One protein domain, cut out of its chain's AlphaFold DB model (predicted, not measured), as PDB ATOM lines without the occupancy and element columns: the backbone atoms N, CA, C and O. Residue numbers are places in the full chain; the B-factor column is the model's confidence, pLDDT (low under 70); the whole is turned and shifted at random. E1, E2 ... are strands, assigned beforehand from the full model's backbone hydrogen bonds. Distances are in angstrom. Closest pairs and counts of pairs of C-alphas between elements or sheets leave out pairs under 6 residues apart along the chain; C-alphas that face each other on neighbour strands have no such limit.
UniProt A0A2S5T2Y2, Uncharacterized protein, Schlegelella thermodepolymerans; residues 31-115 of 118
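What this domain is: This is residues 31 to 115 of the 118 residues of an uncharacterized protein of Schlegelella thermodepolymerans (UniProt A0A2S5T2Y2). The chain is wound in stacked turns, a short three-sided solenoid whose sides are three small parallel sheets, E1 E2 E5, E3 E6 E8 and E4 E7 E9. The long stretch from 34 to 60, with no named element, starts by folding over the end where E1 and E3 lie, and residues 50 to 51 pair antiparallel with residues 32 to 33 of E1. The printed part has 85 residues with nine named strands, E1 to E9 in order along the chain, and no named helix; the class is all strand, with 34 residues in named elements, under half. It is compact, with a radius of gyration of the C-alphas of 11.3 A, and rounded, spanning 30 by 27 by 22 A.

Where its parts are: Find C-alpha 31 at (187.794, 153.301, 214.950), where E1 begins and runs to residue 33. After the long stretch, look for E2 at residues 61 to 65, the longest strand, 11.9 A from first to last C-alpha. Next come E3, residues 69 to 71, 6.9 A, and E4, residues 75 to 78, 9.4 A. E5 starts at C-alpha 80, (178.846, 150.693, 219.409), and runs 10.3 A to residue 83. Then read E6, residues 86 to 89, 9.6 A, and E7, residues 93 to 96, 9.9 A. E8 is residues 105 to 108, 9.8 A, and E9, residues 112 to 114, ends at C-alpha 114, (175.972, 153.001, 230.444).

How they stand to each other: Begin with the sheet E1 E2 E5, where E2 is the inner strand. E1 and E2 are parallel at 18 degrees, with N 33 and O 63 2.8 A apart, within hydrogen-bond range. E2 and E5 are parallel at 9 degrees, with N 64 and O 82 at 2.7 A. E4 runs on into E5 across a break of 1 residue, at 94 degrees. In the sheet E4 E7 E9, look at N 76 and O 93, 2.8 A, between parallel E4 and E7, and at N 94 and O 112, 2.9 A, between parallel E7 and E9. In the sheet E3 E6 E8, E6 is the inner strand, parallel to both neighbours; N 71 and O 88 are 2.8 A apart, and so are N 87 and O 105. Between sheets, the closest C-alphas of E5 and E7 are those of Ser 80 and Leu 96, 5.7 A. E1 and E9 are apart.

The domain as a whole: The C-alphas farthest apart are those of Ser 40 and Ser 99, 30.5 A. The printed part has no cut. The link from E1 to E2 is long, 27 residues; E7 to E8 is short, 8 residues; the other links are tight. Mean pLDDT of the printed part is 96.3, and no printed residue is under 70.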
ATOM      1  N   TYR A  31     186.541 153.381 214.214       98.25
ATOM      2  CA  TYR A  31     187.794 153.301 214.950       98.25
ATOM      3  C   TYR A  31     188.217 151.845 215.062       98.25
ATOM      4  O   TYR A  31     187.605 151.044 215.770       98.25
ATOM      5  N   THR A  32     189.279 151.496 214.348       98.44
ATOM      6  CA  THR A  32     189.764 150.121 214.255       98.44
ATOM      7  C   THR A  32     190.858 149.876 215.274       98.44
ATOM      8  O   THR A  32     191.828 150.633 215.352       98.44
ATOM      9  N   TRP A  33     190.729 148.781 216.015       98.44
ATOM     10  CA  TRP A  33     191.790 148.272 216.862       98.44
ATOM     11  C   TRP A  33     192.892 147.633 216.015       98.44
ATOM     12  O   TRP A  33     192.650 146.694 215.254       98.44
ATOM     13  N   THR A  34     194.114 148.123 216.161       98.19
ATOM     14  CA  THR A  34     195.290 147.664 215.412       98.19
ATOM     15  C   THR A  34     196.161 146.708 216.221       98.19
ATOM     16  O   THR A  34     196.884 145.904 215.640       98.19
ATOM     17  N   GLY A  35     196.124 146.802 217.556       97.19
ATOM     18  CA  GLY A  35     197.020 146.059 218.446       97.19
ATOM     19  C   GLY A  35     198.498 146.456 218.326       97.19
ATOM     20  O   GLY A  35     199.368 145.697 218.756       97.19
ATOM     21  N   ALA A  36     198.813 147.618 217.740       97.56
ATOM     22  CA  ALA A  36     200.195 147.991 217.430       97.56
ATOM     23  C   ALA A  36     201.077 148.248 218.670       97.56
ATOM     24  O   ALA A  36     202.299 148.250 218.548       97.56
ATOM     25  N   ALA A  37     200.499 148.411 219.868       96.81
ATOM     26  CA  ALA A  37     201.266 148.467 221.119       96.81
ATOM     27  C   ALA A  37     201.815 147.092 221.568       96.81
ATOM     28  O   ALA A  37     202.589 147.015 222.528       96.81
ATOM     29  N   GLY A  38     201.417 146.008 220.894       94.62
ATOM     30  CA  GLY A  38     201.784 144.633 221.224       94.62
ATOM     31  C   GLY A  38     200.799 143.949 222.177       94.62
ATOM     32  O   GLY A  38     199.993 144.586 222.854       94.62
ATOM     33  N   SER A  39     200.877 142.617 222.250       90.38
ATOM     34  CA  SER A  39     199.909 141.774 222.973       90.38
ATOM     35  C   SER A  39     199.868 142.016 224.484       90.38
ATOM     36  O   SER A  39     198.803 141.925 225.088       90.38
ATOM     37  N   SER A  40     200.997 142.372 225.104       95.00
ATOM     38  CA  SER A  40     201.058 142.722 226.531       95.00
ATOM     39  C   SER A  40     200.484 144.107 226.852       95.00
ATOM     40  O   SER A  40     200.281 144.420 228.021       95.00
ATOM     41  N   ASN A  41     200.210 144.926 225.833       96.88
ATOM     42  CA  ASN A  41     199.716 146.294 225.970       96.88
ATOM     43  C   ASN A  41     198.364 146.465 225.265       96.88
ATOM     44  O   ASN A  41     198.135 147.458 224.578       96.88
ATOM     45  N   SER A  42     197.456 145.497 225.411       97.62
ATOM     46  CA  SER A  42     196.147 145.514 224.746       97.62
ATOM     47  C   SER A  42     195.126 146.413 225.474       97.62
ATOM     48  O   SER A  42     194.049 145.965 225.873       97.62
ATOM     49  N   PHE A  43     195.482 147.683 225.704       98.44
ATOM     50  CA  PHE A  43     194.706 148.631 226.514       98.44
ATOM     51  C   PHE A  43     194.093 149.767 225.694       98.44
ATOM     52  O   PHE A  43     194.742 150.311 224.798       98.44
ATOM     53  N   TRP A  44     192.836 150.105 225.998       98.25
ATOM     54  CA  TRP A  44     192.061 151.092 225.241       98.25
ATOM     55  C   TRP A  44     192.604 152.521 225.353       98.25
ATOM     56  O   TRP A  44     192.445 153.290 224.411       98.25
ATOM     57  N   ASP A  45     193.280 152.869 226.449       97.62
ATOM     58  CA  ASP A  45     193.892 154.186 226.667       97.62
ATOM     59  C   ASP A  45     195.143 154.438 225.806       97.62
ATOM     60  O   ASP A  45     195.612 155.571 225.698       97.62
ATOM     61  N   LEU A  46     195.683 153.403 225.157       98.06
ATOM     62  CA  LEU A  46     196.866 153.530 224.315       98.06
ATOM     63  C   LEU A  46     196.474 153.899 222.886       98.06
ATOM     64  O   LEU A  46     196.026 153.057 222.110       98.06
ATOM     65  N   ALA A  47     196.717 155.157 222.512       97.50
ATOM     66  CA  ALA A  47     196.401 155.680 221.182       97.50
ATOM     67  C   ALA A  47     197.005 154.859 220.033       97.50
ATOM     68  O   ALA A  47     196.384 154.727 218.985       97.50
ATOM     69  N   SER A  48     198.181 154.259 220.236       98.06
ATOM     70  CA  SER A  48     198.837 153.413 219.234       98.06
ATOM     71  C   SER A  48     198.031 152.165 218.858       98.06
ATOM     72  O   SER A  48     198.244 151.621 217.781       98.06
ATOM     73  N   ASN A  49     197.115 151.700 219.713       98.56
ATOM     74  CA  ASN A  49     196.244 150.561 219.412       98.56
ATOM     75  C   ASN A  49     195.044 150.924 218.540       98.56
ATOM     76  O   ASN A  49     194.298 150.022 218.168       98.56
ATOM     77  N   TRP A  50     194.842 152.198 218.215       98.31
ATOM     78  CA  TRP A  50     193.687 152.651 217.460       98.31
ATOM     79  C   TRP A  50     194.097 153.333 216.163       98.31
ATOM     80  O   TRP A  50     195.116 154.013 216.078       98.31
ATOM     81  N   SER A  51     193.260 153.169 215.147       97.75
ATOM     82  CA  SER A  51     193.329 153.910 213.894       97.75
ATOM     83  C   SER A  51     191.941 154.475 213.580       97.75
ATOM     84  O   SER A  51     190.970 153.723 213.677       97.75
ATOM     85  N   PRO A  52     191.815 155.751 213.172       96.88
ATOM     86  CA  PRO A  52     192.911 156.682 212.865       96.88
ATOM     87  C   PRO A  52     193.545 157.349 214.097       96.88
ATOM     88  O   PRO A  52     194.653 157.871 214.010       96.88
ATOM     89  N   ALA A  53     192.844 157.358 215.227       96.62
ATOM     90  CA  ALA A  53     193.273 157.964 216.483       96.62
ATOM     91  C   ALA A  53     192.521 157.303 217.647       96.62
ATOM     92  O   ALA A  53     191.763 156.359 217.426       96.62
ATOM     93  N   LEU A  54     192.683 157.818 218.869       96.62
ATOM     94  CA  LEU A  54     191.817 157.420 219.979       96.62
ATOM     95  C   LEU A  54     190.336 157.646 219.624       96.62
ATOM     96  O   LEU A  54     190.010 158.686 219.043       96.62
ATOM     97  N   PRO A  55     189.448 156.705 219.981       95.94
ATOM     98  CA  PRO A  55     188.026 156.853 219.739       95.94
ATOM     99  C   PRO A  55     187.417 158.064 220.423       95.94
ATOM    100  O   PRO A  55     187.689 158.340 221.591       95.94
ATOM    101  N   SER A  56     186.550 158.755 219.694       92.00
ATOM    102  CA  SER A  56     185.808 159.901 220.203       92.00
ATOM    103  C   SER A  56     184.488 160.060 219.465       92.00
ATOM    104  O   SER A  56     184.455 159.937 218.241       92.00
ATOM    105  N   GLY A  57     183.443 160.432 220.199       92.31
ATOM    106  CA  GLY A  57     182.150 160.820 219.646       92.31
ATOM    107  C   GLY A  57     181.089 159.738 219.812       92.31
ATOM    108  O   GLY A  57     181.331 158.568 219.535       92.31
ATOM    109  N   ALA A  58     179.888 160.164 220.198       93.31
ATOM    110  CA  ALA A  58     178.765 159.290 220.525       93.31
ATOM    111  C   ALA A  58     178.300 158.391 219.366       93.31
ATOM    112  O   ALA A  58     177.691 157.362 219.614       93.31
ATOM    113  N   ASP A  59     178.616 158.725 218.114       92.81
ATOM    114  CA  ASP A  59     178.290 157.892 216.949       92.81
ATOM    115  C   ASP A  59     179.450 156.969 216.531       92.81
ATOM    116  O   ASP A  59     179.355 156.267 215.528       92.81
ATOM    117  N   ALA A  60     180.574 156.967 217.255       95.50
ATOM    118  CA  ALA A  60     181.759 156.201 216.884       95.50
ATOM    119  C   ALA A  60     181.513 154.687 216.949       95.50
ATOM    120  O   ALA A  60     180.996 154.160 217.936       95.50
ATOM    121  N   ARG A  61     181.962 153.967 215.922       96.75
ATOM    122  CA  ARG A  61     181.921 152.508 215.879       96.75
ATOM    123  C   ARG A  61     183.310 151.939 216.134       96.75
ATOM    124  O   ARG A  61     184.232 152.131 215.345       96.75
ATOM    125  N   LEU A  62     183.450 151.191 217.220       97.94
ATOM    126  CA  LEU A  62     184.702 150.542 217.599       97.94
ATOM    127  C   LEU A  62     184.782 149.153 216.969       97.94
ATOM    128  O   LEU A  62     183.949 148.291 217.248       97.94
ATOM    129  N   LEU A  63     185.802 148.920 216.150       98.31
ATOM    130  CA  LEU A  63     186.057 147.654 215.469       98.31
ATOM    131  C   LEU A  63     187.268 146.969 216.113       98.31
ATOM    132  O   LEU A  63     188.409 147.162 215.700       98.31
ATOM    133  N   LEU A  64     187.015 146.157 217.138       98.38
ATOM    134  CA  LEU A  64     188.033 145.443 217.912       98.38
ATOM    135  C   LEU A  64     188.622 144.233 217.183       98.38
ATOM    136  O   LEU A  64     189.625 143.693 217.628       98.38
ATOM    137  N   GLY A  65     187.991 143.758 216.105       97.00
ATOM    138  CA  GLY A  65     188.437 142.572 215.373       97.00
ATOM    139  C   GLY A  65     188.516 141.314 216.249       97.00
ATOM    140  O   GLY A  65     187.677 141.086 217.123       97.00
ATOM    141  N   ALA A  66     189.529 140.485 215.992       97.06
ATOM    142  CA  ALA A  66     189.797 139.253 216.728       97.06
ATOM    143  C   ALA A  66     190.908 139.448 217.776       97.06
ATOM    144  O   ALA A  66     191.848 138.656 217.833       97.06
ATOM    145  N   TYR A  67     190.799 140.491 218.603       98.00
ATOM    146  CA  TYR A  67     191.745 140.787 219.682       98.00
ATOM    147  C   TYR A  67     191.088 140.669 221.061       98.00
ATOM    148  O   TYR A  67     189.934 141.053 221.237       98.00
ATOM    149  N   ASP A  68     191.844 140.169 222.039       97.81
ATOM    150  CA  ASP A  68     191.481 140.295 223.452       97.81
ATOM    151  C   ASP A  68     191.936 141.682 223.926       97.81
ATOM    152  O   ASP A  68     193.127 141.997 223.867       97.81
ATOM    153  N   THR A  69     190.998 142.536 224.335       98.19
ATOM    154  CA  THR A  69     191.268 143.946 224.676       98.19
ATOM    155  C   THR A  69     190.799 144.278 226.084       98.19
ATOM    156  O   THR A  69     189.893 143.637 226.618       98.19
ATOM    157  N   THR A  70     191.428 145.278 226.700       98.44
ATOM    158  CA  THR A  70     191.133 145.687 228.074       98.44
ATOM    159  C   THR A  70     190.817 147.179 228.170       98.44
ATOM    160  O   THR A  70     191.640 148.027 227.818       98.44
ATOM    161  N   LEU A  71     189.650 147.496 228.729       98.38
ATOM    162  CA  LEU A  71     189.291 148.826 229.212       98.38
ATOM    163  C   LEU A  71     189.563 148.871 230.723       98.38
ATOM    164  O   LEU A  71     188.881 148.222 231.515       98.38
ATOM    165  N   ARG A  72     190.627 149.578 231.114       97.94
ATOM    166  CA  ARG A  72     191.081 149.691 232.516       97.94
ATOM    167  C   ARG A  72     190.860 151.078 233.120       97.94
ATOM    168  O   ARG A  72     190.883 151.230 234.338       97.94
ATOM    169  N   SER A  73     190.695 152.087 232.271       97.56
ATOM    170  CA  SER A  73     190.566 153.495 232.641       97.56
ATOM    171  C   SER A  73     190.043 154.311 231.460       97.56
ATOM    172  O   SER A  73     190.014 153.823 230.330       97.56
ATOM    173  N   GLY A  74     189.716 155.579 231.717       96.25
ATOM    174  CA  GLY A  74     189.213 156.514 230.712       96.25
ATOM    175  C   GLY A  74     187.692 156.485 230.584       96.25
ATOM    176  O   GLY A  74     187.019 155.688 231.239       96.25
ATOM    177  N   VAL A  75     187.174 157.385 229.752       95.69
ATOM    178  CA  VAL A  75     185.756 157.469 229.388       95.69
ATOM    179  C   VAL A  75     185.667 157.304 227.877       95.69
ATOM    180  O   VAL A  75     186.261 158.085 227.137       95.69
ATOM    181  N   PHE A  76     184.945 156.279 227.435       96.25
ATOM    182  CA  PHE A  76     184.703 155.991 226.028       96.25
ATOM    183  C   PHE A  76     183.223 156.192 225.746       96.25
ATOM    184  O   PHE A  76     182.404 155.317 226.020       96.25
ATOM    185  N   ASP A  77     182.907 157.376 225.234       95.19
ATOM    186  CA  ASP A  77     181.569 157.775 224.816       95.19
ATOM    187  C   ASP A  77     181.426 157.560 223.309       95.19
ATOM    188  O   ASP A  77     181.984 158.316 222.509       95.19
ATOM    189  N   VAL A  78     180.791 156.447 222.941       95.12
ATOM    190  CA  VAL A  78     180.826 155.859 221.595       95.12
ATOM    191  C   VAL A  78     179.466 155.292 221.209       95.12
ATOM    192  O   VAL A  78     178.580 155.124 222.043       95.12
ATOM    193  N   GLY A  79     179.279 154.979 219.934       95.25
ATOM    194  CA  GLY A  79     178.030 154.412 219.434       95.25
ATOM    195  C   GLY A  79     177.933 152.937 219.778       95.25
ATOM    196  O   GLY A  79     177.035 152.513 220.505       95.25
ATOM    197  N   SER A  80     178.875 152.147 219.268       95.44
ATOM    198  CA  SER A  80     178.846 150.693 219.409       95.44
ATOM    199  C   SER A  80     180.238 150.069 219.425       95.44
ATOM    200  O   SER A  80     181.213 150.628 218.921       95.44
ATOM    201  N   VAL A  81     180.320 148.865 219.995       97.44
ATOM    202  CA  VAL A  81     181.544 148.062 220.075       97.44
ATOM    203  C   VAL A  81     181.344 146.740 219.351       97.44
ATOM    204  O   VAL A  81     180.405 146.005 219.647       97.44
ATOM    205  N   HIS A  82     182.254 146.411 218.436       97.94
ATOM    206  CA  HIS A  82     182.215 145.185 217.646       97.94
ATOM    207  C   HIS A  82     183.539 144.428 217.722       97.94
ATOM    208  O   HIS A  82     184.581 144.941 217.329       97.94
ATOM    209  N   GLY A  83     183.504 143.175 218.162       97.94
ATOM    210  CA  GLY A  83     184.649 142.273 218.196       97.94
ATOM    211  C   GLY A  83     184.208 140.815 218.274       97.94
ATOM    212  O   GLY A  83     183.089 140.514 218.680       97.94
ATOM    213  N   SER A  84     185.086 139.892 217.892       98.12
ATOM    214  CA  SER A  84     184.807 138.446 217.953       98.12
ATOM    215  C   SER A  84     185.446 137.749 219.156       98.12
ATOM    216  O   SER A  84     185.219 136.562 219.376       98.12
ATOM    217  N   ARG A  85     186.243 138.482 219.938       97.75
ATOM    218  CA  ARG A  85     187.024 137.979 221.073       97.75
ATOM    219  C   ARG A  85     186.600 138.629 222.393       97.75
ATOM    220  O   ARG A  85     185.459 139.088 222.510       97.75
ATOM    221  N   GLN A  86     187.464 138.584 223.408       97.62
ATOM    222  CA  GLN A  86     187.165 139.104 224.731       97.62
ATOM    223  C   GLN A  86     187.331 140.629 224.805       97.62
ATOM    224  O   GLN A  86     188.367 141.182 224.436       97.62
ATOM    225  N   LEU A  87     186.339 141.298 225.388       98.06
ATOM    226  CA  LEU A  87     186.503 142.600 226.025       98.06
ATOM    227  C   LEU A  87     186.527 142.404 227.541       98.06
ATOM    228  O   LEU A  87     185.552 141.929 228.126       98.06
ATOM    229  N   LEU A  88     187.636 142.775 228.169       98.06
ATOM    230  CA  LEU A  88     187.777 142.837 229.615       98.06
ATOM    231  C   LEU A  88     187.589 144.281 230.091       98.06
ATOM    232  O   LEU A  88     188.325 145.175 229.684       98.06
ATOM    233  N   VAL A  89     186.638 144.507 230.989       98.06
ATOM    234  CA  VAL A  89     186.398 145.808 231.621       98.06
ATOM    235  C   VAL A  89     186.848 145.720 233.075       98.06
ATOM    236  O   VAL A  89     186.224 145.027 233.873       98.06
ATOM    237  N   GLN A  90     187.963 146.365 233.416       97.94
ATOM    238  CA  GLN A  90     188.531 146.382 234.774       97.94
ATOM    239  C   GLN A  90     188.281 147.709 235.502       97.94
ATOM    240  O   GLN A  90     188.339 147.756 236.727       97.94
ATOM    241  N   GLY A  91     188.015 148.786 234.765       97.31
ATOM    242  CA  GLY A  91     187.833 150.131 235.309       97.31
ATOM    243  C   GLY A  91     187.563 151.145 234.203       97.31
ATOM    244  O   GLY A  91     187.719 150.822 233.035       97.31
ATOM    245  N   GLY A  92     187.189 152.375 234.555       96.75
ATOM    246  CA  GLY A  92     186.765 153.393 233.585       96.75
ATOM    247  C   GLY A  92     185.273 153.321 233.255       96.75
ATOM    248  O   GLY A  92     184.509 152.643 233.945       96.75
ATOM    249  N   GLU A  93     184.868 154.047 232.218       96.25
ATOM    250  CA  GLU A  93     183.473 154.200 231.805       96.25
ATOM    251  C   GLU A  93     183.314 153.961 230.299       96.25
ATOM    252  O   GLU A  93     184.047 154.528 229.489       96.25
ATOM    253  N   LEU A  94     182.344 153.127 229.931       95.94
ATOM    254  CA  LEU A  94     181.941 152.869 228.552       95.94
ATOM    255  C   LEU A  94     180.476 153.278 228.378       95.94
ATOM    256  O   LEU A  94     179.587 152.668 228.971       95.94
ATOM    257  N   ILE A  95     180.225 154.293 227.560       95.38
ATOM    258  CA  ILE A  95     178.884 154.773 227.222       95.38
ATOM    259  C   ILE A  95     178.599 154.331 225.789       95.38
ATOM    260  O   ILE A  95     179.363 154.646 224.879       95.38
ATOM    261  N   LEU A  96     177.528 153.560 225.605       94.75
ATOM    262  CA  LEU A  96     177.097 153.052 224.305       94.75
ATOM    263  C   LEU A  96     175.829 153.793 223.891       94.75
ATOM    264  O   LEU A  96     174.779 153.571 224.481       94.75
ATOM    265  N   ASN A  97     175.919 154.662 222.889       94.06
ATOM    266  CA  ASN A  97     174.804 155.510 222.453       94.06
ATOM    267  C   ASN A  97     173.962 154.890 221.334       94.06
ATOM    268  O   ASN A  97     172.887 155.397 221.019       94.06
ATOM    269  N   ALA A  98     174.420 153.786 220.744       90.81
ATOM    270  CA  ALA A  98     173.702 153.069 219.705       90.81
ATOM    271  C   ALA A  98     173.466 151.603 220.090       90.81
ATOM    272  O   ALA A  98     174.243 150.956 220.797       90.81
ATOM    273  N   SER A  99     172.369 151.044 219.583       87.50
ATOM    274  CA  SER A  99     172.120 149.605 219.646       87.50
ATOM    275  C   SER A  99     173.028 148.843 218.676       87.50
ATOM    276  O   SER A  99     173.411 149.374 217.637       87.50
ATOM    277  N   GLY A 100     173.280 147.559 218.951       88.88
ATOM    278  CA  GLY A 100     173.920 146.654 217.986       88.88
ATOM    279  C   GLY A 100     175.382 146.314 218.262       88.88
ATOM    280  O   GLY A 100     176.027 145.728 217.400       88.88
ATOM    281  N   SER A 101     175.904 146.626 219.452       94.69
ATOM    282  CA  SER A 101     177.214 146.121 219.881       94.69
ATOM    283  C   SER A 101     177.256 144.587 219.848       94.69
ATOM    284  O   SER A 101     176.293 143.919 220.222       94.69
ATOM    285  N   SER A 102     178.385 144.028 219.419       96.38
ATOM    286  CA  SER A 102     178.597 142.585 219.294       96.38
ATOM    287  C   SER A 102     179.980 142.212 219.813       96.38
ATOM    288  O   SER A 102     180.980 142.699 219.294       96.38
ATOM    289  N   LEU A 103     180.053 141.334 220.807       96.94
ATOM    290  CA  LEU A 103     181.306 140.853 221.391       96.94
ATOM    291  C   LEU A 103     181.293 139.327 221.440       96.94
ATOM    292  O   LEU A 103     180.237 138.733 221.653       96.94
ATOM    293  N   GLY A 104     182.459 138.695 221.293       97.62
ATOM    294  CA  GLY A 104     182.583 137.255 221.525       97.62
ATOM    295  C   GLY A 104     182.415 136.921 223.005       97.62
ATOM    296  O   GLY A 104     181.654 136.035 223.382       97.62
ATOM    297  N   THR A 105     183.109 137.654 223.874       97.81
ATOM    298  CA  THR A 105     182.957 137.537 225.328       97.81
ATOM    299  C   THR A 105     183.123 138.902 225.977       97.81
ATOM    300  O   THR A 105     184.044 139.641 225.646       97.81
ATOM    301  N   LEU A 106     182.257 139.226 226.934       97.12
ATOM    302  CA  LEU A 106     182.410 140.386 227.806       97.12
ATOM    303  C   LEU A 106     182.730 139.891 229.217       97.12
ATOM    304  O   LEU A 106     181.937 139.158 229.805       97.12
ATOM    305  N   HIS A 107     183.879 140.286 229.760       97.75
ATOM    306  CA  HIS A 107     184.233 140.043 231.156       97.75
ATOM    307  C   HIS A 107     184.253 141.375 231.903       97.75
ATOM    308  O   HIS A 107     185.052 142.254 231.594       97.75
ATOM    309  N   PHE A 108     183.360 141.525 232.877       97.31
ATOM    310  CA  PHE A 108     183.214 142.746 233.660       97.31
ATOM    311  C   PHE A 108     183.750 142.520 235.076       97.31
ATOM    312  O   PHE A 108     183.147 141.803 235.869       97.31
ATOM    313  N   ALA A 109     184.906 143.112 235.365       97.12
ATOM    314  CA  ALA A 109     185.622 143.018 236.636       97.12
ATOM    315  C   ALA A 109     185.678 144.361 237.395       97.12
ATOM    316  O   ALA A 109     186.109 144.394 238.544       97.12
ATOM    317  N   GLY A 110     185.236 145.461 236.773       96.56
ATOM    318  CA  GLY A 110     185.136 146.789 237.380       96.56
ATOM    319  C   GLY A 110     184.688 147.856 236.376       96.56
ATOM    320  O   GLY A 110     184.453 147.552 235.210       96.56
ATOM    321  N   GLY A 111     184.588 149.114 236.818       96.25
ATOM    322  CA  GLY A 111     184.191 150.250 235.974       96.25
ATOM    323  C   GLY A 111     182.679 150.471 235.886       96.25
ATOM    324  O   GLY A 111     181.930 150.132 236.802       96.25
ATOM    325  N   THR A 112     182.220 151.095 234.802       96.19
ATOM    326  CA  THR A 112     180.798 151.369 234.539       96.19
ATOM    327  C   THR A 112     180.494 151.229 233.049       96.19
ATOM    328  O   THR A 112     181.258 151.702 232.212       96.19
ATOM    329  N   ILE A 113     179.369 150.592 232.718       94.31
ATOM    330  CA  ILE A 113     178.811 150.568 231.361       94.31
ATOM    331  C   ILE A 113     177.450 151.260 231.410       94.31
ATOM    332  O   ILE A 113     176.611 150.887 232.231       94.31
ATOM    333  N   LYS A 114     177.234 152.256 230.549       92.88
ATOM    334  CA  LYS A 114     175.972 153.001 230.444       92.88
ATOM    335  C   LYS A 114     175.361 152.854 229.057       92.88
ATOM    336  O   LYS A 114     176.069 152.755 228.056       92.88
ATOM    337  N   ALA A 115     174.035 152.868 229.026       82.62
ATOM    338  CA  ALA A 115     173.241 153.024 227.814       82.62
ATOM    339  C   ALA A 115     172.751 154.485 227.720       82.62
ATOM    340  O   ALA A 115     172.789 155.198 228.731       82.62
TER     341      ALA A 115